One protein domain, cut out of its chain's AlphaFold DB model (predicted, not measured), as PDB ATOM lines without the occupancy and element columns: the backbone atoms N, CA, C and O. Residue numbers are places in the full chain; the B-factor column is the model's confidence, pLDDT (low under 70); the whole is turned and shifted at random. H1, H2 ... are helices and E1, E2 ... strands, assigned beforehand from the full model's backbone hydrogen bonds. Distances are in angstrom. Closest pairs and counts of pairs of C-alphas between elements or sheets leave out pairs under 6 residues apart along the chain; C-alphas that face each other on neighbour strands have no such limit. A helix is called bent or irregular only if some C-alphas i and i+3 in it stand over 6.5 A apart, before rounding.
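Overview. This is residues 4 to 69 and 131 to 225 of the 249 residues of the protein "T2SSL domain-containing protein" of Oceanospirillum linum (UniProt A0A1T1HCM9). A strongly twisted sheet of five strands makes the core, with helices over both of its faces: H3 runs along one face, with H2 near it, and H6 crosses the opposite face, with H1 beside it. H7 packs on the edge strand E5, H4 only grazes the sheet, and H5 is off the sheet. The printed part has 161 residues, with the elements in the order E1 E2 H1 E3 H2 E4 H3 E5 H4 H5 H6 H7; the sheet is mixed, in the order E3 E2 E1 E4 E5, and the class is mixed, helices and strands. It is compact, with a radius of gyration of the C-alphas of 15.8 A, and spans 48 by 35 by 31 A.

Arrangement. In the sheet, E1, residues 4 to 9, is parallel to E4, residues 58 to 65, with N 7 and O 62 2.9 A apart, within hydrogen-bond range. E2, residues 19 to 23, forms an antiparallel hairpin with E1, with N 8 and O 20 at 2.7 A. E3, residues 41 to 43, is an edge strand antiparallel to E2, with N 21 and O 41 at 2.9 A. The other edge strand, E5, residues 155 to 163, is parallel to E4, with N 61 and O 157 at 2.8 A, and bends by 52 degrees at residue 159. E3, H2, residues 45 to 55, and E4 form a split strand-helix-strand unit, two strands of one sheet joined through a helix, with E2 and E1 between them in the sheet; its crossover is right-handed. H3, residues 131 to 141, is on the sheet at a height of 9.8 A, over E4 and along the strands, at 24 degrees on the local plane. H2 and H3 are close but not clearly touching, with the closest C-alphas, Phe 45 and Leu 140, 6.9 A apart. On the opposite face from H3, H6, residues 201 to 209, runs across the strands at a height of 10.9 A. H1, residues 24 to 27, is on the same face as H6, and the two only just touch, with 3 pairs of C-alphas within 8 A, the closest Asp 25 and Asp 201 at 7.6 A. The closest C-alphas of E5 and H7, residues 218 to 222, are Leu 158 and Ser 221, 5.5 A apart. H4, residues 168 to 175, grazes the sheet with residues 170 to 174; H5, residues 181 to 184, is not on it. Every O i to N i+4 pair is within range in H3, against 5 of 7 in H2, 2 of 4 in H4, 3 of 5 in H6 and 0 of 1 in H7, which has 1 of 2 O i to N i+3 pairs; H1 and H5 are too short for an O i to N i+4 pair.

Along the chain. E1 begins at C-alpha 4 (107.100, 111.378, 100.350) and is 16.4 A long; E4 is 21.9 A and E5 23.5 A, ending at C-alpha 163 (106.519, 127.721, 107.539). H2 is 15.6 A, H3 15.3 A and H6 14.8 A long. H6 is irregular, with C-alphas 202 and 205 7.6 A apart; H4 is irregular, but only just, with C-alphas 169 and 172 6.7 A apart. H7 ends at C-alpha 222 (107.822, 121.330, 87.721).

Size, cuts and confidence. The two C-alphas farthest apart, Glu 149 and Ala 192, are 49.1 A apart. Residues 70 to 130 are not printed, and C-alphas 69 and 131 are 12.0 A apart across the cut. The links H1 to E3, H3 to E5 and H5 to H6 are long. Mean pLDDT of the printed part is 73.7; residues under 70 include 28 to 39, 143 to 153, 172 to 187 and 217 to 225.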
ATOM      1  N   ASN A   4     107.412 110.076  99.765       88.50
ATOM      2  CA  ASN A   4     107.100 111.378 100.350       88.50
ATOM      3  C   ASN A   4     108.005 111.617 101.563       88.50
ATOM      4  O   ASN A   4     108.008 110.819 102.500       88.50
ATOM      5  N   LEU A   5     108.769 112.703 101.535       89.69
ATOM      6  CA  LEU A   5     109.732 113.054 102.570       89.69
ATOM      7  C   LEU A   5     109.474 114.481 103.053       89.69
ATOM      8  O   LEU A   5     109.380 115.402 102.241       89.69
ATOM      9  N   ALA A   6     109.376 114.657 104.364       90.25
ATOM     10  CA  ALA A   6     109.366 115.962 105.001       90.25
ATOM     11  C   ALA A   6     110.799 116.373 105.350       90.25
ATOM     12  O   ALA A   6     111.593 115.546 105.804       90.25
ATOM     13  N   VAL A   7     111.129 117.643 105.134       92.62
ATOM     14  CA  VAL A   7     112.439 118.218 105.458       92.62
ATOM     15  C   VAL A   7     112.225 119.529 106.188       92.62
ATOM     16  O   VAL A   7     111.541 120.403 105.672       92.62
ATOM     17  N   ILE A   8     112.827 119.688 107.358       91.69
ATOM     18  CA  ILE A   8     112.871 120.935 108.113       91.69
ATOM     19  C   ILE A   8     114.253 121.554 107.916       91.69
ATOM     20  O   ILE A   8     115.263 120.885 108.135       91.69
ATOM     21  N   TYR A   9     114.302 122.825 107.525       92.44
ATOM     22  CA  TYR A   9     115.547 123.581 107.381       92.44
ATOM     23  C   TYR A   9     115.710 124.591 108.527       92.44
ATOM     24  O   TYR A   9     114.868 125.475 108.699       92.44
ATOM     25  N   GLN A  10     116.785 124.446 109.310       88.25
ATOM     26  CA  GLN A  10     117.055 125.184 110.555       88.25
ATOM     27  C   GLN A  10     118.516 125.683 110.647       88.25
ATOM     28  O   GLN A  10     119.257 125.290 111.552       88.25
ATOM     29  N   PRO A  11     118.961 126.576 109.748       87.44
ATOM     30  CA  PRO A  11     120.376 126.940 109.623       87.44
ATOM     31  C   PRO A  11     120.949 127.724 110.810       87.44
ATOM     32  O   PRO A  11     122.161 127.739 110.995       87.44
ATOM     33  N   TYR A  12     120.109 128.384 111.613       83.88
ATOM     34  CA  TYR A  12     120.560 129.163 112.774       83.88
ATOM     35  C   TYR A  12     120.645 128.348 114.064       83.88
ATOM     36  O   TYR A  12     121.206 128.824 115.050       83.88
ATOM     37  N   ARG A  13     120.068 127.143 114.074       78.25
ATOM     38  CA  ARG A  13     120.061 126.268 115.248       78.25
ATOM     39  C   ARG A  13     121.304 125.393 115.286       78.25
ATOM     40  O   ARG A  13     121.990 125.361 116.300       78.25
ATOM     41  N   ASP A  14     121.580 124.719 114.175       81.88
ATOM     42  CA  ASP A  14     122.785 123.926 113.963       81.88
ATOM     43  C   ASP A  14     123.289 124.196 112.535       81.88
ATOM     44  O   ASP A  14     122.770 123.620 111.577       81.88
ATOM     45  N   PRO A  15     124.254 125.119 112.365       84.25
ATOM     46  CA  PRO A  15     124.789 125.454 111.049       84.25
ATOM     47  C   PRO A  15     125.521 124.294 110.367       84.25
ATOM     48  O   PRO A  15     125.618 124.287 109.139       84.25
ATOM     49  N   GLU A  16     126.056 123.345 111.142       86.88
ATOM     50  CA  GLU A  16     126.753 122.169 110.612       86.88
ATOM     51  C   GLU A  16     125.744 121.121 110.133       86.88
ATOM     52  O   GLU A  16     125.925 120.553 109.058       86.88
ATOM     53  N   ASN A  17     124.633 120.955 110.861       88.75
ATOM     54  CA  ASN A  17     123.566 120.008 110.528       88.75
ATOM     55  C   ASN A  17     122.199 120.704 110.384       88.75
ATOM     56  O   ASN A  17     121.300 120.501 111.214       88.75
ATOM     57  N   PRO A  18     122.015 121.532 109.336       90.88
ATOM     58  CA  PRO A  18     120.860 122.413 109.213       90.88
ATOM     59  C   PRO A  18     119.587 121.704 108.740       90.88
ATOM     60  O   PRO A  18     118.549 122.358 108.619       90.88
ATOM     61  N   LEU A  19     119.645 120.411 108.409       91.94
ATOM     62  CA  LEU A  19     118.513 119.653 107.887       91.94
ATOM     63  C   LEU A  19     118.059 118.598 108.887       91.94
ATOM     64  O   LEU A  19     118.867 117.838 109.413       91.94
ATOM     65  N   VAL A  20     116.744 118.504 109.066       90.25
ATOM     66  CA  VAL A  20     116.081 117.369 109.714       90.25
ATOM     67  C   VAL A  20     115.102 116.771 108.715       90.25
ATOM     68  O   VAL A  20     114.252 117.494 108.204       90.25
ATOM     69  N   TRP A  21     115.185 115.477 108.416       91.06
ATOM     70  CA  TRP A  21     114.290 114.829 107.452       91.06
ATOM     71  C   TRP A  21     113.696 113.525 107.973       91.06
ATOM     72  O   TRP A  21     114.301 112.808 108.771       91.06
ATOM     73  N   PHE A  22     112.479 113.231 107.520       88.00
ATOM     74  CA  PHE A  22     111.715 112.057 107.935       88.00
ATOM     75  C   PHE A  22     110.626 111.702 106.907       88.00
ATOM     76  O   PHE A  22     110.166 112.572 106.159       88.00
ATOM     77  N   PRO A  23     110.207 110.426 106.832       87.69
ATOM     78  CA  PRO A  23     109.064 110.008 106.022       87.69
ATOM     79  C   PRO A  23     107.791 110.788 106.386       87.69
ATOM     80  O   PRO A  23     107.468 110.936 107.562       87.69
ATOM     81  N   LEU A  24     107.072 111.311 105.386       84.81
ATOM     82  CA  LEU A  24     105.924 112.200 105.629       84.81
ATOM     83  C   LEU A  24     104.768 111.508 106.374       84.81
ATOM     84  O   LEU A  24     104.030 112.163 107.100       84.81
ATOM     85  N   ASP A  25     104.619 110.197 106.219       78.75
ATOM     86  CA  ASP A  25     103.661 109.368 106.957       78.75
ATOM     87  C   ASP A  25     103.875 109.424 108.474       78.75
ATOM     88  O   ASP A  25     102.919 109.271 109.221       78.75
ATOM     89  N   GLN A  26     105.081 109.756 108.947       76.56
ATOM     90  CA  GLN A  26     105.336 109.982 110.375       76.56
ATOM     91  C   GLN A  26     104.759 111.307 110.895       76.56
ATOM     92  O   GLN A  26     104.652 111.497 112.102       76.56
ATOM     93  N   LEU A  27     104.383 112.229 110.000       74.62
ATOM     94  CA  LEU A  27     103.614 113.422 110.359       74.62
ATOM     95  C   LEU A  27     102.124 113.088 110.565       74.62
ATOM     96  O   LEU A  27     101.391 113.877 111.162       74.62
ATOM     97  N   ALA A  28     101.680 111.925 110.075       60.81
ATOM     98  CA  ALA A  28     100.332 111.415 110.236       60.81
ATOM     99  C   ALA A  28     100.221 110.601 111.545       60.81
ATOM    100  O   ALA A  28     100.868 109.581 111.741       60.81
ATOM    101  N   LEU A  29      99.365 111.098 112.439       52.66
ATOM    102  CA  LEU A  29      98.741 110.405 113.569       52.66
ATOM    103  C   LEU A  29      99.610 109.953 114.763       52.66
ATOM    104  O   LEU A  29     100.130 108.848 114.842       52.66
ATOM    105  N   SER A  30      99.469 110.685 115.874       43.31
ATOM    106  CA  SER A  30      98.333 110.430 116.775       43.31
ATOM    107  C   SER A  30      98.082 111.629 117.698       43.31
ATOM    108  O   SER A  30      99.005 112.169 118.303       43.31
ATOM    109  N   GLY A  31      96.817 112.028 117.858       46.97
ATOM    110  CA  GLY A  31      96.363 113.037 118.829       46.97
ATOM    111  C   GLY A  31      96.505 112.613 120.300       46.97
ATOM    112  O   GLY A  31      95.726 113.051 121.137       46.97
ATOM    113  N   ASN A  32      97.471 111.752 120.621       39.31
ATOM    114  CA  ASN A  32      97.669 111.154 121.936       39.31
ATOM    115  C   ASN A  32      99.116 111.312 122.406       39.31
ATOM    116  O   ASN A  32      99.764 110.322 122.713       39.31
ATOM    117  N   GLY A  33      99.637 112.543 122.471       41.91
ATOM    118  CA  GLY A  33     100.855 112.869 123.236       41.91
ATOM    119  C   GLY A  33     102.105 112.021 122.942       41.91
ATOM    120  O   GLY A  33     103.055 112.049 123.723       41.91
ATOM    121  N   GLY A  34     102.109 111.255 121.852       42.03
ATOM    122  CA  GLY A  34     103.241 110.492 121.369       42.03
ATOM    123  C   GLY A  34     104.116 111.477 120.634       42.03
ATOM    124  O   GLY A  34     103.901 111.722 119.452       42.03
ATOM    125  N   GLY A  35     105.010 112.121 121.381       46.06
ATOM    126  CA  GLY A  35     105.894 113.136 120.834       46.06
ATOM    127  C   GLY A  35     106.654 112.619 119.617       46.06
ATOM    128  O   GLY A  35     106.887 111.419 119.470       46.06
ATOM    129  N   PHE A  36     107.104 113.559 118.792       53.31
ATOM    130  CA  PHE A  36     107.980 113.401 117.621       53.31
ATOM    131  C   PHE A  36     109.335 112.688 117.910       53.31
ATOM    132  O   PHE A  36     110.295 112.744 117.147       53.31
ATOM    133  N   ALA A  37     109.480 112.005 119.040       47.88
ATOM    134  CA  ALA A  37     110.690 111.314 119.427       47.88
ATOM    135  C   ALA A  37     110.808 109.983 118.666       47.88
ATOM    136  O   ALA A  37     110.180 109.004 119.054       47.88
ATOM    137  N   GLN A  38     111.647 109.939 117.619       51.41
ATOM    138  CA  GLN A  38     112.800 109.009 117.511       51.41
ATOM    139  C   GLN A  38     113.278 108.693 116.076       51.41
ATOM    140  O   GLN A  38     114.341 108.092 115.950       51.41
ATOM    141  N   SER A  39     112.577 109.084 115.003       58.72
ATOM    142  CA  SER A  39     112.940 108.629 113.640       58.72
ATOM    143  C   SER A  39     113.417 109.717 112.665       58.72
ATOM    144  O   SER A  39     113.780 109.383 111.535       58.72
ATOM    145  N   GLY A  40     113.441 110.990 113.069       74.06
ATOM    146  CA  GLY A  40     114.018 112.058 112.250       74.06
ATOM    147  C   GLY A  40     115.535 111.928 112.164       74.06
ATOM    148  O   GLY A  40     116.206 111.827 113.189       74.06
ATOM    149  N   MET A  41     116.074 111.931 110.946       86.69
ATOM    150  CA  MET A  41     117.513 112.029 110.713       86.69
ATOM    151  C   MET A  41     117.903 113.504 110.675       86.69
ATOM    152  O   MET A  41     117.167 114.316 110.115       86.69
ATOM    153  N   GLN A  42     119.044 113.845 111.268       89.00
ATOM    154  CA  GLN A  42     119.620 115.185 111.223       89.00
ATOM    155  C   GLN A  42     121.011 115.102 110.596       89.00
ATOM    156  O   GLN A  42     121.747 114.154 110.870       89.00
ATOM    157  N   GLY A  43     121.361 116.085 109.775       90.50
ATOM    158  CA  GLY A  43     122.664 116.137 109.121       90.50
ATOM    159  C   GLY A  43     122.798 117.317 108.174       90.50
ATOM    160  O   GLY A  43     121.962 118.232 108.148       90.50
ATOM    161  N   ASP A  44     123.862 117.283 107.385       91.94
ATOM    162  CA  ASP A  44     124.106 118.259 106.335       91.94
ATOM    163  C   ASP A  44     123.407 117.868 105.013       91.94
ATOM    164  O   ASP A  44     122.631 116.911 104.913       91.94
ATOM    165  N   PHE A  45     123.661 118.639 103.954       90.81
ATOM    166  CA  PHE A  45     123.129 118.326 102.625       90.81
ATOM    167  C   PHE A  45     123.725 117.032 102.046       90.81
ATOM    168  O   PHE A  45     123.058 116.345 101.276       90.81
ATOM    169  N   SER A  46     124.965 116.696 102.394       89.38
ATOM    170  CA  SER A  46     125.656 115.490 101.936       89.38
ATOM    171  C   SER A  46     125.016 114.239 102.537       89.38
ATOM    172  O   SER A  46     124.731 113.293 101.803       89.38
ATOM    173  N   ASP A  47     124.721 114.263 103.837       90.44
ATOM    174  CA  ASP A  47     124.034 113.201 104.577       90.44
ATOM    175  C   ASP A  47     122.613 112.986 104.048       90.44
ATOM    176  O   ASP A  47     122.177 111.851 103.816       90.44
ATOM    177  N   PHE A  48     121.906 114.089 103.782       90.50
ATOM    178  CA  PHE A  48     120.589 114.065 103.159       90.50
ATOM    179  C   PHE A  48     120.631 113.347 101.803       90.50
ATOM    180  O   PHE A  48     119.907 112.373 101.587       90.50
ATOM    181  N   HIS A  49     121.532 113.756 100.903       88.12
ATOM    182  CA  HIS A  49     121.690 113.125  99.588       88.12
ATOM    183  C   HIS A  49     122.177 111.674  99.674       88.12
ATOM    184  O   HIS A  49     121.734 110.835  98.888       88.12
ATOM    185  N   GLY A  50     123.037 111.357 100.644       85.44
ATOM    186  CA  GLY A  50     123.462 109.990 100.946       85.44
ATOM    187  C   GLY A  50     122.293 109.093 101.360       85.44
ATOM    188  O   GLY A  50     122.230 107.936 100.949       85.44
ATOM    189  N   THR A  51     121.322 109.645 102.093       85.75
ATOM    190  CA  THR A  51     120.083 108.942 102.451       85.75
ATOM    191  C   THR A  51     119.194 108.738 101.227       85.75
ATOM    192  O   THR A  51     118.724 107.628 100.980       85.75
ATOM    193  N   LEU A  52     119.014 109.771 100.396       85.06
ATOM    194  CA  LEU A  52     118.210 109.658  99.174       85.06
ATOM    195  C   LEU A  52     118.757 108.598  98.210       85.06
ATOM    196  O   LEU A  52     117.962 107.879  97.595       85.06
ATOM    197  N   ALA A  53     120.089 108.456  98.148       75.12
ATOM    198  CA  ALA A  53     120.786 107.448  97.349       75.12
ATOM    199  C   ALA A  53     120.286 106.015  97.593       75.12
ATOM    200  O   ALA A  53     120.284 105.186  96.682       75.12
ATOM    201  N   ALA A  54     119.833 105.726  98.814       72.31
ATOM    202  CA  ALA A  54     119.395 104.401  99.224       72.31
ATOM    203  C   ALA A  54     117.890 104.139  99.017       72.31
ATOM    204  O   ALA A  54     117.472 102.983  99.053       72.31
ATOM    205  N   GLU A  55     117.059 105.173  98.826       68.69
ATOM    206  CA  GLU A  55     115.649 105.085  99.237       68.69
ATOM    207  C   GLU A  55     114.580 105.151  98.129       68.69
ATOM    208  O   GLU A  55     113.479 104.648  98.355       68.69
ATOM    209  N   SER A  56     114.845 105.729  96.949       73.25
ATOM    210  CA  SER A  56     113.961 105.675  95.755       73.25
ATOM    211  C   SER A  56     114.489 106.599  94.648       73.25
ATOM    212  O   SER A  56     114.899 107.710  94.967       73.25
ATOM    213  N   PRO A  57     114.380 106.261  93.346       79.06
ATOM    214  CA  PRO A  57     114.791 107.147  92.245       79.06
ATOM    215  C   PRO A  57     113.962 108.439  92.125       79.06
ATOM    216  O   PRO A  57     114.341 109.358  91.401       79.06
ATOM    217  N   THR A  58     112.806 108.531  92.785       85.88
ATOM    218  CA  THR A  58     111.967 109.740  92.789       85.88
ATOM    219  C   THR A  58     111.446 110.027  94.188       85.88
ATOM    220  O   THR A  58     110.894 109.137  94.848       85.88
ATOM    221  N   VAL A  59     111.594 111.283  94.607       88.81
ATOM    222  CA  VAL A  59     111.270 111.772  95.950       88.81
ATOM    223  C   VAL A  59     110.373 112.999  95.824       88.81
ATOM    224  O   VAL A  59     110.716 113.953  95.131       88.81
ATOM    225  N   ASN A  60     109.223 112.971  96.484       90.50
ATOM    226  CA  ASN A  60     108.371 114.132  96.701       90.50
ATOM    227  C   ASN A  60     108.784 114.780  98.027       90.50
ATOM    228  O   ASN A  60     108.722 114.131  99.070       90.50
ATOM    229  N   LEU A  61     109.210 116.036  97.984       91.19
ATOM    230  CA  LEU A  61     109.760 116.755  99.126       91.19
ATOM    231  C   LEU A  61     108.759 117.787  99.647       91.19
ATOM    232  O   LEU A  61     108.241 118.592  98.876       91.19
ATOM    233  N   TYR A  62     108.523 117.773 100.953       91.69
ATOM    234  CA  TYR A  62     107.689 118.727 101.678       91.69
ATOM    235  C   TYR A  62     108.610 119.521 102.602       91.69
ATOM    236  O   TYR A  62     109.090 119.002 103.609       91.69
ATOM    237  N   LEU A  63     108.936 120.747 102.199       93.44
ATOM    238  CA  LEU A  63     109.903 121.592 102.885       93.44
ATOM    239  C   LEU A  63     109.205 122.423 103.960       93.44
ATOM    240  O   LEU A  63     108.220 123.102 103.684       93.44
ATOM    241  N   PHE A  64     109.761 122.407 105.162       91.69
ATOM    242  CA  PHE A  64     109.373 123.249 106.277       91.69
ATOM    243  C   PHE A  64     110.508 124.219 106.594       91.69
ATOM    244  O   PHE A  64     111.630 123.813 106.902       91.69
ATOM    245  N   LEU A  65     110.225 125.513 106.506       91.75
ATOM    246  CA  LEU A  65     111.174 126.569 106.838       91.75
ATOM    247  C   LEU A  65     111.011 126.944 108.303       91.75
ATOM    248  O   LEU A  65     109.887 127.145 108.769       91.75
ATOM    249  N   ALA A  66     112.118 127.037 109.036       87.81
ATOM    250  CA  ALA A  66     112.085 127.613 110.370       87.81
ATOM    251  C   ALA A  66     111.516 129.039 110.317       87.81
ATOM    252  O   ALA A  66     111.818 129.794 109.393       87.81
ATOM    253  N   ASP A  67     110.717 129.407 111.321       85.06
ATOM    254  CA  ASP A  67     110.076 130.727 111.371       85.06
ATOM    255  C   ASP A  67     111.109 131.868 111.388       85.06
ATOM    256  O   ASP A  67     110.799 132.969 110.969       85.06
ATOM    257  N   GLU A  68     112.356 131.607 111.805       84.88
ATOM    258  CA  GLU A  68     113.445 132.595 111.796       84.88
ATOM    259  C   GLU A  68     113.888 133.015 110.382       84.88
ATOM    260  O   GLU A  68     114.548 134.037 110.213       84.88
ATOM    261  N   LEU A  69     113.553 132.219 109.363       87.88
ATOM    262  CA  LEU A  69     113.854 132.509 107.957       87.88
ATOM    263  C   LEU A  69     112.776 133.365 107.288       87.88
ATOM    264  O   LEU A  69     112.899 133.702 106.110       87.88
ATOM    265  N   GLN A 131     117.030 135.025  97.294       89.75
ATOM    266  CA  GLN A 131     118.282 134.359  96.935       89.75
ATOM    267  C   GLN A 131     118.568 133.158  97.848       89.75
ATOM    268  O   GLN A 131     119.022 132.110  97.379       89.75
ATOM    269  N   SER A 132     118.274 133.279  99.140       90.00
ATOM    270  CA  SER A 132     118.456 132.220 100.133       90.00
ATOM    271  C   SER A 132     117.549 131.031  99.854       90.00
ATOM    272  O   SER A 132     118.020 129.892  99.881       90.00
ATOM    273  N   LEU A 133     116.272 131.268  99.526       90.00
ATOM    274  CA  LEU A 133     115.356 130.181  99.174       90.00
ATOM    275  C   LEU A 133     115.757 129.513  97.851       90.00
ATOM    276  O   LEU A 133     115.796 128.285  97.779       90.00
ATOM    277  N   GLU A 134     116.112 130.293  96.827       88.81
ATOM    278  CA  GLU A 134     116.604 129.762  95.547       88.81
ATOM    279  C   GLU A 134     117.865 128.899  95.747       88.81
ATOM    280  O   GLU A 134     117.954 127.785  95.224       88.81
ATOM    281  N   THR A 135     118.807 129.363  96.574       89.75
ATOM    282  CA  THR A 135     120.035 128.630  96.920       89.75
ATOM    283  C   THR A 135     119.728 127.345  97.688       89.75
ATOM    284  O   THR A 135     120.279 126.292  97.367       89.75
ATOM    285  N   LEU A 136     118.827 127.393  98.674       91.12
ATOM    286  CA  LEU A 136     118.377 126.213  99.414       91.12
ATOM    287  C   LEU A 136     117.768 125.175  98.467       91.12
ATOM    288  O   LEU A 136     118.150 124.006  98.498       91.12
ATOM    289  N   MET A 137     116.862 125.604  97.586       89.25
ATOM    290  CA  MET A 137     116.225 124.728  96.605       89.25
ATOM    291  C   MET A 137     117.242 124.116  95.638       89.25
ATOM    292  O   MET A 137     117.136 122.932  95.312       89.25
ATOM    293  N   ALA A 138     118.240 124.888  95.203       87.19
ATOM    294  CA  ALA A 138     119.325 124.384  94.372       87.19
ATOM    295  C   ALA A 138     120.156 123.323  95.110       87.19
ATOM    296  O   ALA A 138     120.387 122.249  94.560       87.19
ATOM    297  N   ARG A 139     120.539 123.567  96.371       89.75
ATOM    298  CA  ARG A 139     121.310 122.610  97.190       89.75
ATOM    299  C   ARG A 139     120.533 121.335  97.507       89.75
ATOM    300  O   ARG A 139     121.109 120.250  97.473       89.75
ATOM    301  N   LEU A 140     119.232 121.443  97.771       88.88
ATOM    302  CA  LEU A 140     118.366 120.281  97.981       88.88
ATOM    303  C   LEU A 140     118.220 119.435  96.714       88.88
ATOM    304  O   LEU A 140     118.032 118.235  96.830       88.88
ATOM    305  N   LYS A 141     118.301 120.031  95.517       85.38
ATOM    306  CA  LYS A 141     118.172 119.320  94.231       85.38
ATOM    307  C   LYS A 141     119.505 118.833  93.653       85.38
ATOM    308  O   LYS A 141     119.497 117.908  92.845       85.38
ATOM    309  N   ALA A 142     120.627 119.449  94.019       80.44
ATOM    310  CA  ALA A 142     121.943 119.121  93.485       80.44
ATOM    311  C   ALA A 142     122.612 118.011  94.317       80.44
ATOM    312  O   ALA A 142     122.924 118.259  95.481       80.44
ATOM    313  N   PRO A 143     122.874 116.815  93.755       65.69
ATOM    314  CA  PRO A 143     123.599 115.772  94.473       65.69
ATOM    315  C   PRO A 143     125.018 116.259  94.800       65.69
ATOM    316  O   PRO A 143     125.721 116.777  93.933       65.69
ATOM    317  N   GLY A 144     125.440 116.101  96.054       55.50
ATOM    318  CA  GLY A 144     126.664 116.695  96.610       55.50
ATOM    319  C   GLY A 144     128.013 116.208  96.053       55.50
ATOM    320  O   GLY A 144     129.032 116.487  96.676       55.50
ATOM    321  N   GLN A 145     128.077 115.490  94.921       51.41
ATOM    322  CA  GLN A 145     129.347 115.039  94.329       51.41
ATOM    323  C   GLN A 145     129.362 115.124  92.790       51.41
ATOM    324  O   GLN A 145     128.589 114.420  92.140       51.41
ATOM    325  N   PRO A 146     130.279 115.913  92.193       47.97
ATOM    326  CA  PRO A 146     130.455 116.004  90.740       47.97
ATOM    327  C   PRO A 146     131.235 114.827  90.116       47.97
ATOM    328  O   PRO A 146     131.237 114.691  88.898       47.97
ATOM    329  N   ASP A 147     131.853 113.944  90.912       46.31
ATOM    330  CA  ASP A 147     132.856 112.982  90.409       46.31
ATOM    331  C   ASP A 147     132.334 111.560  90.126       46.31
ATOM    332  O   ASP A 147     133.109 110.647  89.836       46.31
ATOM    333  N   LYS A 148     131.019 111.326  90.190       48.19
ATOM    334  CA  LYS A 148     130.426 110.032  89.814       48.19
ATOM    335  C   LYS A 148     129.461 110.208  88.652       48.19
ATOM    336  O   LYS A 148     128.250 110.234  88.838       48.19
ATOM    337  N   GLU A 149     130.018 110.198  87.444       45.38
ATOM    338  CA  GLU A 149     129.329 110.178  86.138       45.38
ATOM    339  C   GLU A 149     128.262 109.070  85.963       45.38
ATOM    340  O   GLU A 149     127.585 109.033  84.944       45.38
ATOM    341  N   ASN A 150     128.060 108.192  86.953       43.47
ATOM    342  CA  ASN A 150     127.086 107.099  86.924       43.47
ATOM    343  C   ASN A 150     126.202 106.989  88.184       43.47
ATOM    344  O   ASN A 150     125.537 105.966  88.358       43.47
ATOM    345  N   SER A 151     126.158 107.982  89.087       50.09
ATOM    346  CA  SER A 151     125.176 107.929  90.182       50.09
ATOM    347  C   SER A 151     123.792 108.266  89.634       50.09
ATOM    348  O   SER A 151     123.575 109.382  89.162       50.09
ATOM    349  N   SER A 152     122.864 107.311  89.682       53.38
ATOM    350  CA  SER A 152     121.454 107.501  89.341       53.38
ATOM    351  C   SER A 152     120.903 108.745  90.044       53.38
ATOM    352  O   SER A 152     120.644 108.711  91.243       53.38
ATOM    353  N   ALA A 153     120.775 109.853  89.315       66.75
ATOM    354  CA  ALA A 153     120.320 111.113  89.881       66.75
ATOM    355  C   ALA A 153     118.876 110.951  90.371       66.75
ATOM    356  O   ALA A 153     117.965 110.679  89.584       66.75
ATOM    357  N   HIS A 154     118.673 111.088  91.678       74.44
ATOM    358  CA  HIS A 154     117.344 111.057  92.272       74.44
ATOM    359  C   HIS A 154     116.571 112.286  91.806       74.44
ATOM    360  O   HIS A 154     117.062 113.413  91.871       74.44
ATOM    361  N   VAL A 155     115.347 112.079  91.330       83.50
ATOM    362  CA  VAL A 155     114.484 113.176  90.899       83.50
ATOM    363  C   VAL A 155     113.719 113.693  92.112       83.50
ATOM    364  O   VAL A 155     112.778 113.048  92.578       83.50
ATOM    365  N   ILE A 156     114.121 114.862  92.612       86.75
ATOM    366  CA  ILE A 156     113.476 115.535  93.745       86.75
ATOM    367  C   ILE A 156     112.414 116.506  93.224       86.75
ATOM    368  O   ILE A 156     112.711 117.460  92.501       86.75
ATOM    369  N   ARG A 157     111.161 116.262  93.609       88.00
ATOM    370  CA  ARG A 157     109.986 117.073  93.278       88.00
ATOM    371  C   ARG A 157     109.512 117.785  94.534       88.00
ATOM    372  O   ARG A 157     108.984 117.144  95.434       88.00
ATOM    373  N   LEU A 158     109.696 119.096  94.605       89.25
ATOM    374  CA  LEU A 158     109.228 119.879  95.745       89.25
ATOM    375  C   LEU A 158     107.705 120.047  95.660       89.25
ATOM    376  O   LEU A 158     107.225 120.689  94.740       89.25
ATOM    377  N   LYS A 159     106.947 119.461  96.583       89.50
ATOM    378  CA  LYS A 159     105.477 119.480  96.572       89.50
ATOM    379  C   LYS A 159     104.881 120.622  97.383       89.50
ATOM    380  O   LYS A 159     103.910 121.231  96.949       89.50
ATOM    381  N   ALA A 160     105.496 120.948  98.514       89.75
ATOM    382  CA  ALA A 160     105.097 122.082  99.335       89.75
ATOM    383  C   ALA A 160     106.320 122.730  99.987       89.75
ATOM    384  O   ALA A 160     107.322 122.058 100.247       89.75
ATOM    385  N   CYS A 161     106.218 124.028 100.257       92.06
ATOM    386  CA  CYS A 161     107.160 124.796 101.059       92.06
ATOM    387  C   CYS A 161     106.351 125.613 102.062       92.06
ATOM    388  O   CYS A 161     105.602 126.503 101.670       92.06
ATOM    389  N   LEU A 162     106.445 125.273 103.341       90.94
ATOM    390  CA  LEU A 162     105.574 125.796 104.386       90.94
ATOM    391  C   LEU A 162     106.407 126.333 105.549       90.94
ATOM    392  O   LEU A 162     107.463 125.787 105.859       90.94
ATOM    393  N   PRO A 163     105.936 127.362 106.254       90.06
ATOM    394  CA  PRO A 163     106.519 127.721 107.539       90.06
ATOM    395  C   PRO A 163     106.288 126.621 108.582       90.06
ATOM    396  O   PRO A 163     105.223 126.002 108.609       90.06
ATOM    397  N   CYS A 164     107.252 126.392 109.475       86.94
ATOM    398  CA  CYS A 164     107.126 125.408 110.555       86.94
ATOM    399  C   CYS A 164     105.895 125.666 111.432       86.94
ATOM    400  O   CYS A 164     105.185 124.729 111.792       86.94
ATOM    401  N   SER A 165     105.608 126.940 111.719       84.56
ATOM    402  CA  SER A 165     104.448 127.369 112.505       84.56
ATOM    403  C   SER A 165     103.088 126.980 111.913       84.56
ATOM    404  O   SER A 165     102.102 127.012 112.647       84.56
ATOM    405  N   VAL A 166     103.007 126.565 110.641       83.94
ATOM    406  CA  VAL A 166     101.782 125.989 110.056       83.94
ATOM    407  C   VAL A 166     101.415 124.660 110.709       83.94
ATOM    408  O   VAL A 166     100.233 124.337 110.805       83.94
ATOM    409  N   CYS A 167     102.404 123.869 111.125       80.00
ATOM    410  CA  CYS A 167     102.200 122.508 111.597       80.00
ATOM    411  C   CYS A 167     102.661 122.371 113.055       80.00
ATOM    412  O   CYS A 167     103.832 122.082 113.302       80.00
ATOM    413  N   PRO A 168     101.752 122.514 114.038       74.38
ATOM    414  CA  PRO A 168     102.093 122.390 115.456       74.38
ATOM    415  C   PRO A 168     102.686 121.032 115.836       74.38
ATOM    416  O   PRO A 168     103.408 120.936 116.818       74.38
ATOM    417  N   LEU A 169     102.430 119.980 115.054       73.19
ATOM    418  CA  LEU A 169     103.018 118.651 115.266       73.19
ATOM    419  C   LEU A 169     104.548 118.651 115.119       73.19
ATOM    420  O   LEU A 169     105.225 117.792 115.676       73.19
ATOM    421  N   LEU A 170     105.103 119.634 114.404       75.88
ATOM    422  CA  LEU A 170     106.545 119.827 114.292       75.88
ATOM    423  C   LEU A 170     107.143 120.496 115.528       75.88
ATOM    424  O   LEU A 170     108.364 120.503 115.659       75.88
ATOM    425  N   ASP A 171     106.339 121.046 116.445       70.88
ATOM    426  CA  ASP A 171     106.878 121.736 117.617       70.88
ATOM    427  C   ASP A 171     107.793 120.818 118.429       70.88
ATOM    428  O   ASP A 171     108.830 121.276 118.889       70.88
ATOM    429  N   ASP A 172     107.493 119.525 118.547       63.94
ATOM    430  CA  ASP A 172     108.359 118.576 119.258       63.94
ATOM    431  C   ASP A 172     109.679 118.308 118.504       63.94
ATOM    432  O   ASP A 172     110.744 118.248 119.127       63.94
ATOM    433  N   ALA A 173     109.645 118.252 117.164       63.53
ATOM    434  CA  ALA A 173     110.837 118.200 116.301       63.53
ATOM    435  C   ALA A 173     111.741 119.423 116.501       63.53
ATOM    436  O   ALA A 173     112.974 119.364 116.508       63.53
ATOM    437  N   ILE A 174     111.092 120.568 116.680       65.38
ATOM    438  CA  ILE A 174     111.713 121.878 116.786       65.38
ATOM    439  C   ILE A 174     112.191 122.151 118.224       65.38
ATOM    440  O   ILE A 174     113.202 122.821 118.412       65.38
ATOM    441  N   ARG A 175     111.525 121.613 119.255       58.25
ATOM    442  CA  ARG A 175     111.775 121.902 120.684       58.25
ATOM    443  C   ARG A 175     112.793 120.990 121.361       58.25
ATOM    444  O   ARG A 175     113.155 121.265 122.501       58.25
ATOM    445  N   ALA A 176     113.314 119.962 120.687       52.25
ATOM    446  CA  ALA A 176     114.288 119.025 121.270       52.25
ATOM    447  C   ALA A 176     115.603 119.668 121.791       52.25
ATOM    448  O   ALA A 176     116.411 118.994 122.422       52.25
ATOM    449  N   GLN A 177     115.829 120.968 121.564       50.94
ATOM    450  CA  GLN A 177     116.933 121.755 122.119       50.94
ATOM    451  C   GLN A 177     116.439 123.190 122.363       50.94
ATOM    452  O   GLN A 177     115.672 123.700 121.541       50.94
ATOM    453  N   PRO A 178     116.842 123.842 123.468       52.22
ATOM    454  CA  PRO A 178     116.316 125.143 123.858       52.22
ATOM    455  C   PRO A 178     116.663 126.207 122.812       52.22
ATOM    456  O   PRO A 178     117.831 126.481 122.542       52.22
ATOM    457  N   ARG A 179     115.629 126.818 122.228       59.25
ATOM    458  CA  ARG A 179     115.780 128.026 121.414       59.25
ATOM    459  C   ARG A 179     116.225 129.178 122.319       59.25
ATOM    460  O   ARG A 179     115.624 129.340 123.383       59.25
ATOM    461  N   PRO A 180     117.193 130.010 121.897       63.22
ATOM    462  CA  PRO A 180     117.425 131.306 122.524       63.22
ATOM    463  C   PRO A 180     116.104 132.065 122.703       63.22
ATOM    464  O   PRO A 180     115.298 132.112 121.772       63.22
ATOM    465  N   ASP A 181     115.890 132.665 123.876       63.22
ATOM    466  CA  ASP A 181     114.622 133.318 124.245       63.22
ATOM    467  C   ASP A 181     114.168 134.366 123.220       63.22
ATOM    468  O   ASP A 181     112.976 134.518 122.968       63.22
ATOM    469  N   PHE A 182     115.122 135.022 122.554       64.88
ATOM    470  CA  PHE A 182     114.867 135.959 121.459       64.88
ATOM    471  C   PHE A 182     113.963 135.368 120.363       64.88
ATOM    472  O   PHE A 182     113.013 136.013 119.923       64.88
ATOM    473  N   TRP A 183     114.195 134.113 119.967       62.97
ATOM    474  CA  TRP A 183     113.445 133.462 118.890       62.97
ATOM    475  C   TRP A 183     112.047 132.992 119.308       62.97
ATOM    476  O   TRP A 183     111.235 132.611 118.468       62.97
ATOM    477  N   GLN A 184     111.732 133.029 120.603       63.91
ATOM    478  CA  GLN A 184     110.377 132.769 121.091       63.91
ATOM    479  C   GLN A 184     109.446 133.973 120.873       63.91
ATOM    480  O   GLN A 184     108.231 133.812 120.931       63.91
ATOM    481  N   ILE A 185     110.015 135.153 120.601       66.88
ATOM    482  CA  ILE A 185     109.301 136.428 120.448       66.88
ATOM    483  C   ILE A 185     108.938 136.696 118.975       66.88
ATOM    484  O   ILE A 185     108.140 137.589 118.696       66.88
ATOM    485  N   ILE A 186     109.481 135.922 118.023       66.38
ATOM    486  CA  ILE A 186     109.184 136.113 116.595       66.38
ATOM    487  C   ILE A 186     107.683 135.899 116.353       66.38
ATOM    488  O   ILE A 186     107.138 134.879 116.797       66.38
ATOM    489  N   PRO A 187     107.020 136.816 115.624       69.12
ATOM    490  CA  PRO A 187     105.659 136.611 115.155       69.12
ATOM    491  C   PRO A 187     105.516 135.259 114.444       69.12
ATOM    492  O   PRO A 187     106.337 134.895 113.609       69.12
ATOM    493  N   ARG A 188     104.468 134.506 114.780       73.56
ATOM    494  CA  ARG A 188     104.137 133.225 114.138       73.56
ATOM    495  C   ARG A 188     102.837 133.343 113.363       73.56
ATOM    496  O   ARG A 188     102.046 134.256 113.598       73.56
ATOM    497  N   ILE A 189     102.580 132.364 112.498       75.62
ATOM    498  CA  ILE A 189     101.284 132.235 111.831       75.62
ATOM    499  C   ILE A 189     100.167 132.154 112.881       75.62
ATOM    500  O   ILE A 189     100.274 131.349 113.818       75.62
ATOM    501  N   PRO A 190      99.082 132.942 112.728       70.12
ATOM    502  CA  PRO A 190      97.963 132.896 113.656       70.12
ATOM    503  C   PRO A 190      97.373 131.489 113.747       70.12
ATOM    504  O   PRO A 190      97.196 130.816 112.732       70.12
ATOM    505  N   THR A 191      96.992 131.067 114.954       71.00
ATOM    506  CA  THR A 191      96.487 129.711 115.235       71.00
ATOM    507  C   THR A 191      95.312 129.303 114.342       71.00
ATOM    508  O   THR A 191      95.194 128.143 113.966       71.00
ATOM    509  N   ALA A 192      94.471 130.261 113.940       64.62
ATOM    510  CA  ALA A 192      93.339 130.028 113.039       64.62
ATOM    511  C   ALA A 192      93.742 129.519 111.639       64.62
ATOM    512  O   ALA A 192      92.916 128.925 110.952       64.62
ATOM    513  N   HIS A 193      94.992 129.738 111.227       70.94
ATOM    514  CA  HIS A 193      95.542 129.315 109.937       70.94
ATOM    515  C   HIS A 193      96.544 128.156 110.060       70.94
ATOM    516  O   HIS A 193      97.260 127.865 109.102       70.94
ATOM    517  N   GLN A 194      96.636 127.529 111.233       75.81
ATOM    518  CA  GLN A 194      97.451 126.335 111.436       75.81
ATOM    519  C   GLN A 194      96.687 125.092 110.977       75.81
ATOM    520  O   GLN A 194      95.455 125.040 111.038       75.81
ATOM    521  N   LEU A 195      97.426 124.072 110.545       71.31
ATOM    522  CA  LEU A 195      96.860 122.765 110.243       71.31
ATOM    523  C   LEU A 195      96.228 122.195 111.509       71.31
ATOM    524  O   LEU A 195      96.912 121.881 112.485       71.31
ATOM    525  N   GLN A 196      94.908 122.049 111.476       66.12
ATOM    526  CA  GLN A 196      94.200 121.282 112.486       66.12
ATOM    527  C   GLN A 196      94.486 119.800 112.248       66.12
ATOM    528  O   GLN A 196      94.536 119.354 111.100       66.12
ATOM    529  N   ALA A 197      94.688 119.046 113.328       56.59
ATOM    530  CA  ALA A 197      94.830 117.600 113.248       56.59
ATOM    531  C   ALA A 197      93.567 117.026 112.587       56.59
ATOM    532  O   ALA A 197      92.490 117.028 113.179       56.59
ATOM    533  N   ALA A 198      93.683 116.607 111.330       51.69
ATOM    534  CA  ALA A 198      92.608 115.927 110.633       51.69
ATOM    535  C   ALA A 198      92.665 114.438 110.995       51.69
ATOM    536  O   ALA A 198      93.719 113.817 110.886       51.69
ATOM    537  N   ASP A 199      91.524 113.853 111.362       48.41
ATOM    538  CA  ASP A 199      91.361 112.434 111.731       48.41
ATOM    539  C   ASP A 199      91.598 111.434 110.563       48.41
ATOM    540  O   ASP A 199      91.089 110.313 110.589       48.41
ATOM    541  N   ARG A 200      92.308 111.807 109.484       51.22
ATOM    542  CA  ARG A 200      92.497 110.954 108.294       51.22
ATOM    543  C   ARG A 200      93.924 110.992 107.734       51.22
ATOM    544  O   ARG A 200      94.292 111.944 107.038       51.22
ATOM    545  N   ASP A 201      94.651 109.893 107.959       57.22
ATOM    546  CA  ASP A 201      96.038 109.617 107.536       57.22
ATOM    547  C   ASP A 201      96.318 109.922 106.054       57.22
ATOM    548  O   ASP A 201      97.308 110.569 105.718       57.22
ATOM    549  N   ASP A 202      95.415 109.537 105.148       55.78
ATOM    550  CA  ASP A 202      95.683 109.587 103.700       55.78
ATOM    551  C   ASP A 202      95.600 110.999 103.086       55.78
ATOM    552  O   ASP A 202      95.843 111.185 101.891       55.78
ATOM    553  N   SER A 203      95.240 112.013 103.878       70.00
ATOM    554  CA  SER A 203      95.008 113.377 103.386       70.00
ATOM    555  C   SER A 203      96.182 114.339 103.583       70.00
ATOM    556  O   SER A 203      96.185 115.407 102.973       70.00
ATOM    557  N   VAL A 204      97.207 113.975 104.366       78.19
ATOM    558  CA  VAL A 204      98.294 114.897 104.755       78.19
ATOM    559  C   VAL A 204      99.038 115.507 103.555       78.19
ATOM    560  O   VAL A 204      99.141 116.733 103.508       78.19
ATOM    561  N   PRO A 205      99.497 114.738 102.544       82.94
ATOM    562  CA  PRO A 205     100.169 115.314 101.376       82.94
ATOM    563  C   PRO A 205      99.309 116.359 100.649       82.94
ATOM    564  O   PRO A 205      99.778 117.449 100.329       82.94
ATOM    565  N   LEU A 206      98.025 116.047 100.447       82.69
ATOM    566  CA  LEU A 206      97.080 116.914  99.745       82.69
ATOM    567  C   LEU A 206      96.756 118.177 100.556       82.69
ATOM    568  O   LEU A 206      96.644 119.260  99.987       82.69
ATOM    569  N   LEU A 207      96.631 118.047 101.879       81.62
ATOM    570  CA  LEU A 207      96.399 119.171 102.788       81.62
ATOM    571  C   LEU A 207      97.581 120.144 102.800       81.62
ATOM    572  O   LEU A 207      97.362 121.352 102.796       81.62
ATOM    573  N   LEU A 208      98.816 119.631 102.785       85.25
ATOM    574  CA  LEU A 208     100.027 120.454 102.731       85.25
ATOM    575  C   LEU A 208     100.152 121.187 101.392       85.25
ATOM    576  O   LEU A 208     100.447 122.380 101.368       85.25
ATOM    577  N   GLU A 209      99.889 120.493 100.283       86.31
ATOM    578  CA  GLU A 209      99.937 121.078  98.938       86.31
ATOM    579  C   GLU A 209      98.878 122.173  98.746       86.31
ATOM    580  O   GLU A 209      99.174 123.218  98.164       86.31
ATOM    581  N   ALA A 210      97.667 121.964  99.273       82.69
ATOM    582  CA  ALA A 210      96.554 122.911  99.192       82.69
ATOM    583  C   ALA A 210      96.569 123.993 100.289       82.69
ATOM    584  O   ALA A 210      95.646 124.811 100.356       82.69
ATOM    585  N   HIS A 211      97.570 123.997 101.173       85.12
ATOM    586  CA  HIS A 211      97.584 124.902 102.313       85.12
ATOM    587  C   HIS A 211      97.753 126.361 101.874       85.12
ATOM    588  O   HIS A 211      98.585 126.680 101.026       85.12
ATOM    589  N   GLN A 212      97.018 127.279 102.509       84.31
ATOM    590  CA  GLN A 212      97.042 128.706 102.155       84.31
ATOM    591  C   GLN A 212      98.425 129.343 102.327       84.31
ATOM    592  O   GLN A 212      98.747 130.294 101.628       84.31
ATOM    593  N   TRP A 213      99.247 128.806 103.228       86.88
ATOM    594  CA  TRP A 213     100.620 129.256 103.483       86.88
ATOM    595  C   TRP A 213     101.689 128.530 102.652       86.88
ATOM    596  O   TRP A 213     102.873 128.674 102.948       86.88
ATOM    597  N   ASN A 214     101.306 127.734 101.648       87.19
ATOM    598  CA  ASN A 214     102.273 127.118 100.741       87.19
ATOM    599  C   ASN A 214     102.951 128.213  99.903       87.19
ATOM    600  O   ASN A 214     102.308 128.874  99.089       87.19
ATOM    601  N   LEU A 215     104.247 128.419 100.138       84.00
ATOM    602  CA  LEU A 215     105.052 129.504  99.566       84.00
ATOM    603  C   LEU A 215     105.449 129.247  98.107       84.00
ATOM    604  O   LEU A 215     105.959 130.142  97.437       84.00
ATOM    605  N   ILE A 216     105.241 128.024  97.621       76.69
ATOM    606  CA  ILE A 216     105.475 127.646  96.228       76.69
ATOM    607  C   ILE A 216     104.145 127.330  95.555       76.69
ATOM    608  O   ILE A 216     103.261 126.704  96.141       76.69
ATOM    609  N   THR A 217     104.013 127.712  94.288       61.06
ATOM    610  CA  THR A 217     102.899 127.237  93.465       61.06
ATOM    611  C   THR A 217     103.251 125.891  92.819       61.06
ATOM    612  O   THR A 217     104.426 125.637  92.527       61.06
ATOM    613  N   PRO A 218     102.263 125.021  92.532       46.06
ATOM    614  CA  PRO A 218     102.493 123.749  91.841       46.06
ATOM    615  C   PRO A 218     103.275 123.914  90.528       46.06
ATOM    616  O   PRO A 218     104.124 123.090  90.202       46.06
ATOM    617  N   GLU A 219     103.071 125.025  89.817       42.44
ATOM    618  CA  GLU A 219     103.768 125.348  88.566       42.44
ATOM    619  C   GLU A 219     105.271 125.608  88.766       42.44
ATOM    620  O   GLU A 219     106.077 125.233  87.921       42.44
ATOM    621  N   GLN A 220     105.688 126.169  89.906       47.12
ATOM    622  CA  GLN A 220     107.105 126.382  90.232       47.12
ATOM    623  C   GLN A 220     107.832 125.081  90.615       47.12
ATOM    624  O   GLN A 220     109.063 125.021  90.571       47.12
ATOM    625  N   SER A 221     107.093 124.021  90.962       41.00
ATOM    626  CA  SER A 221     107.676 122.721  91.315       41.00
ATOM    627  C   SER A 221     108.175 121.912  90.114       41.00
ATOM    628  O   SER A 221     109.125 121.134  90.255       41.00
ATOM    629  N   GLU A 222     107.566 122.109  88.941       36.81
ATOM    630  CA  GLU A 222     107.822 121.330  87.721       36.81
ATOM    631  C   GLU A 222     108.811 122.007  86.763       36.81
ATOM    632  O   GLU A 222     109.331 121.367  85.844       36.81
ATOM    633  N   VAL A 223     109.133 123.284  86.992       36.22
ATOM    634  CA  VAL A 223     110.099 124.005  86.162       36.22
ATOM    635  C   VAL A 223     111.511 123.569  86.542       36.22
ATOM    636  O   VAL A 223     112.173 124.106  87.430       36.22
ATOM    637  N   SER A 224     111.983 122.555  85.821       32.62
ATOM    638  CA  SER A 224     113.403 122.377  85.527       32.62
ATOM    639  C   SER A 224     114.003 123.736  85.122       32.62
ATOM    640  O   SER A 224     113.420 124.408  84.262       32.62
ATOM    641  N   PRO A 225     115.164 124.142  85.672       40.44
ATOM    642  CA  PRO A 225     115.781 125.441  85.383       40.44
ATOM    643  C   PRO A 225     116.066 125.669  83.888       40.44
ATOM    644  O   PRO A 225     116.245 126.805  83.460       40.44
TER     645      PRO A 225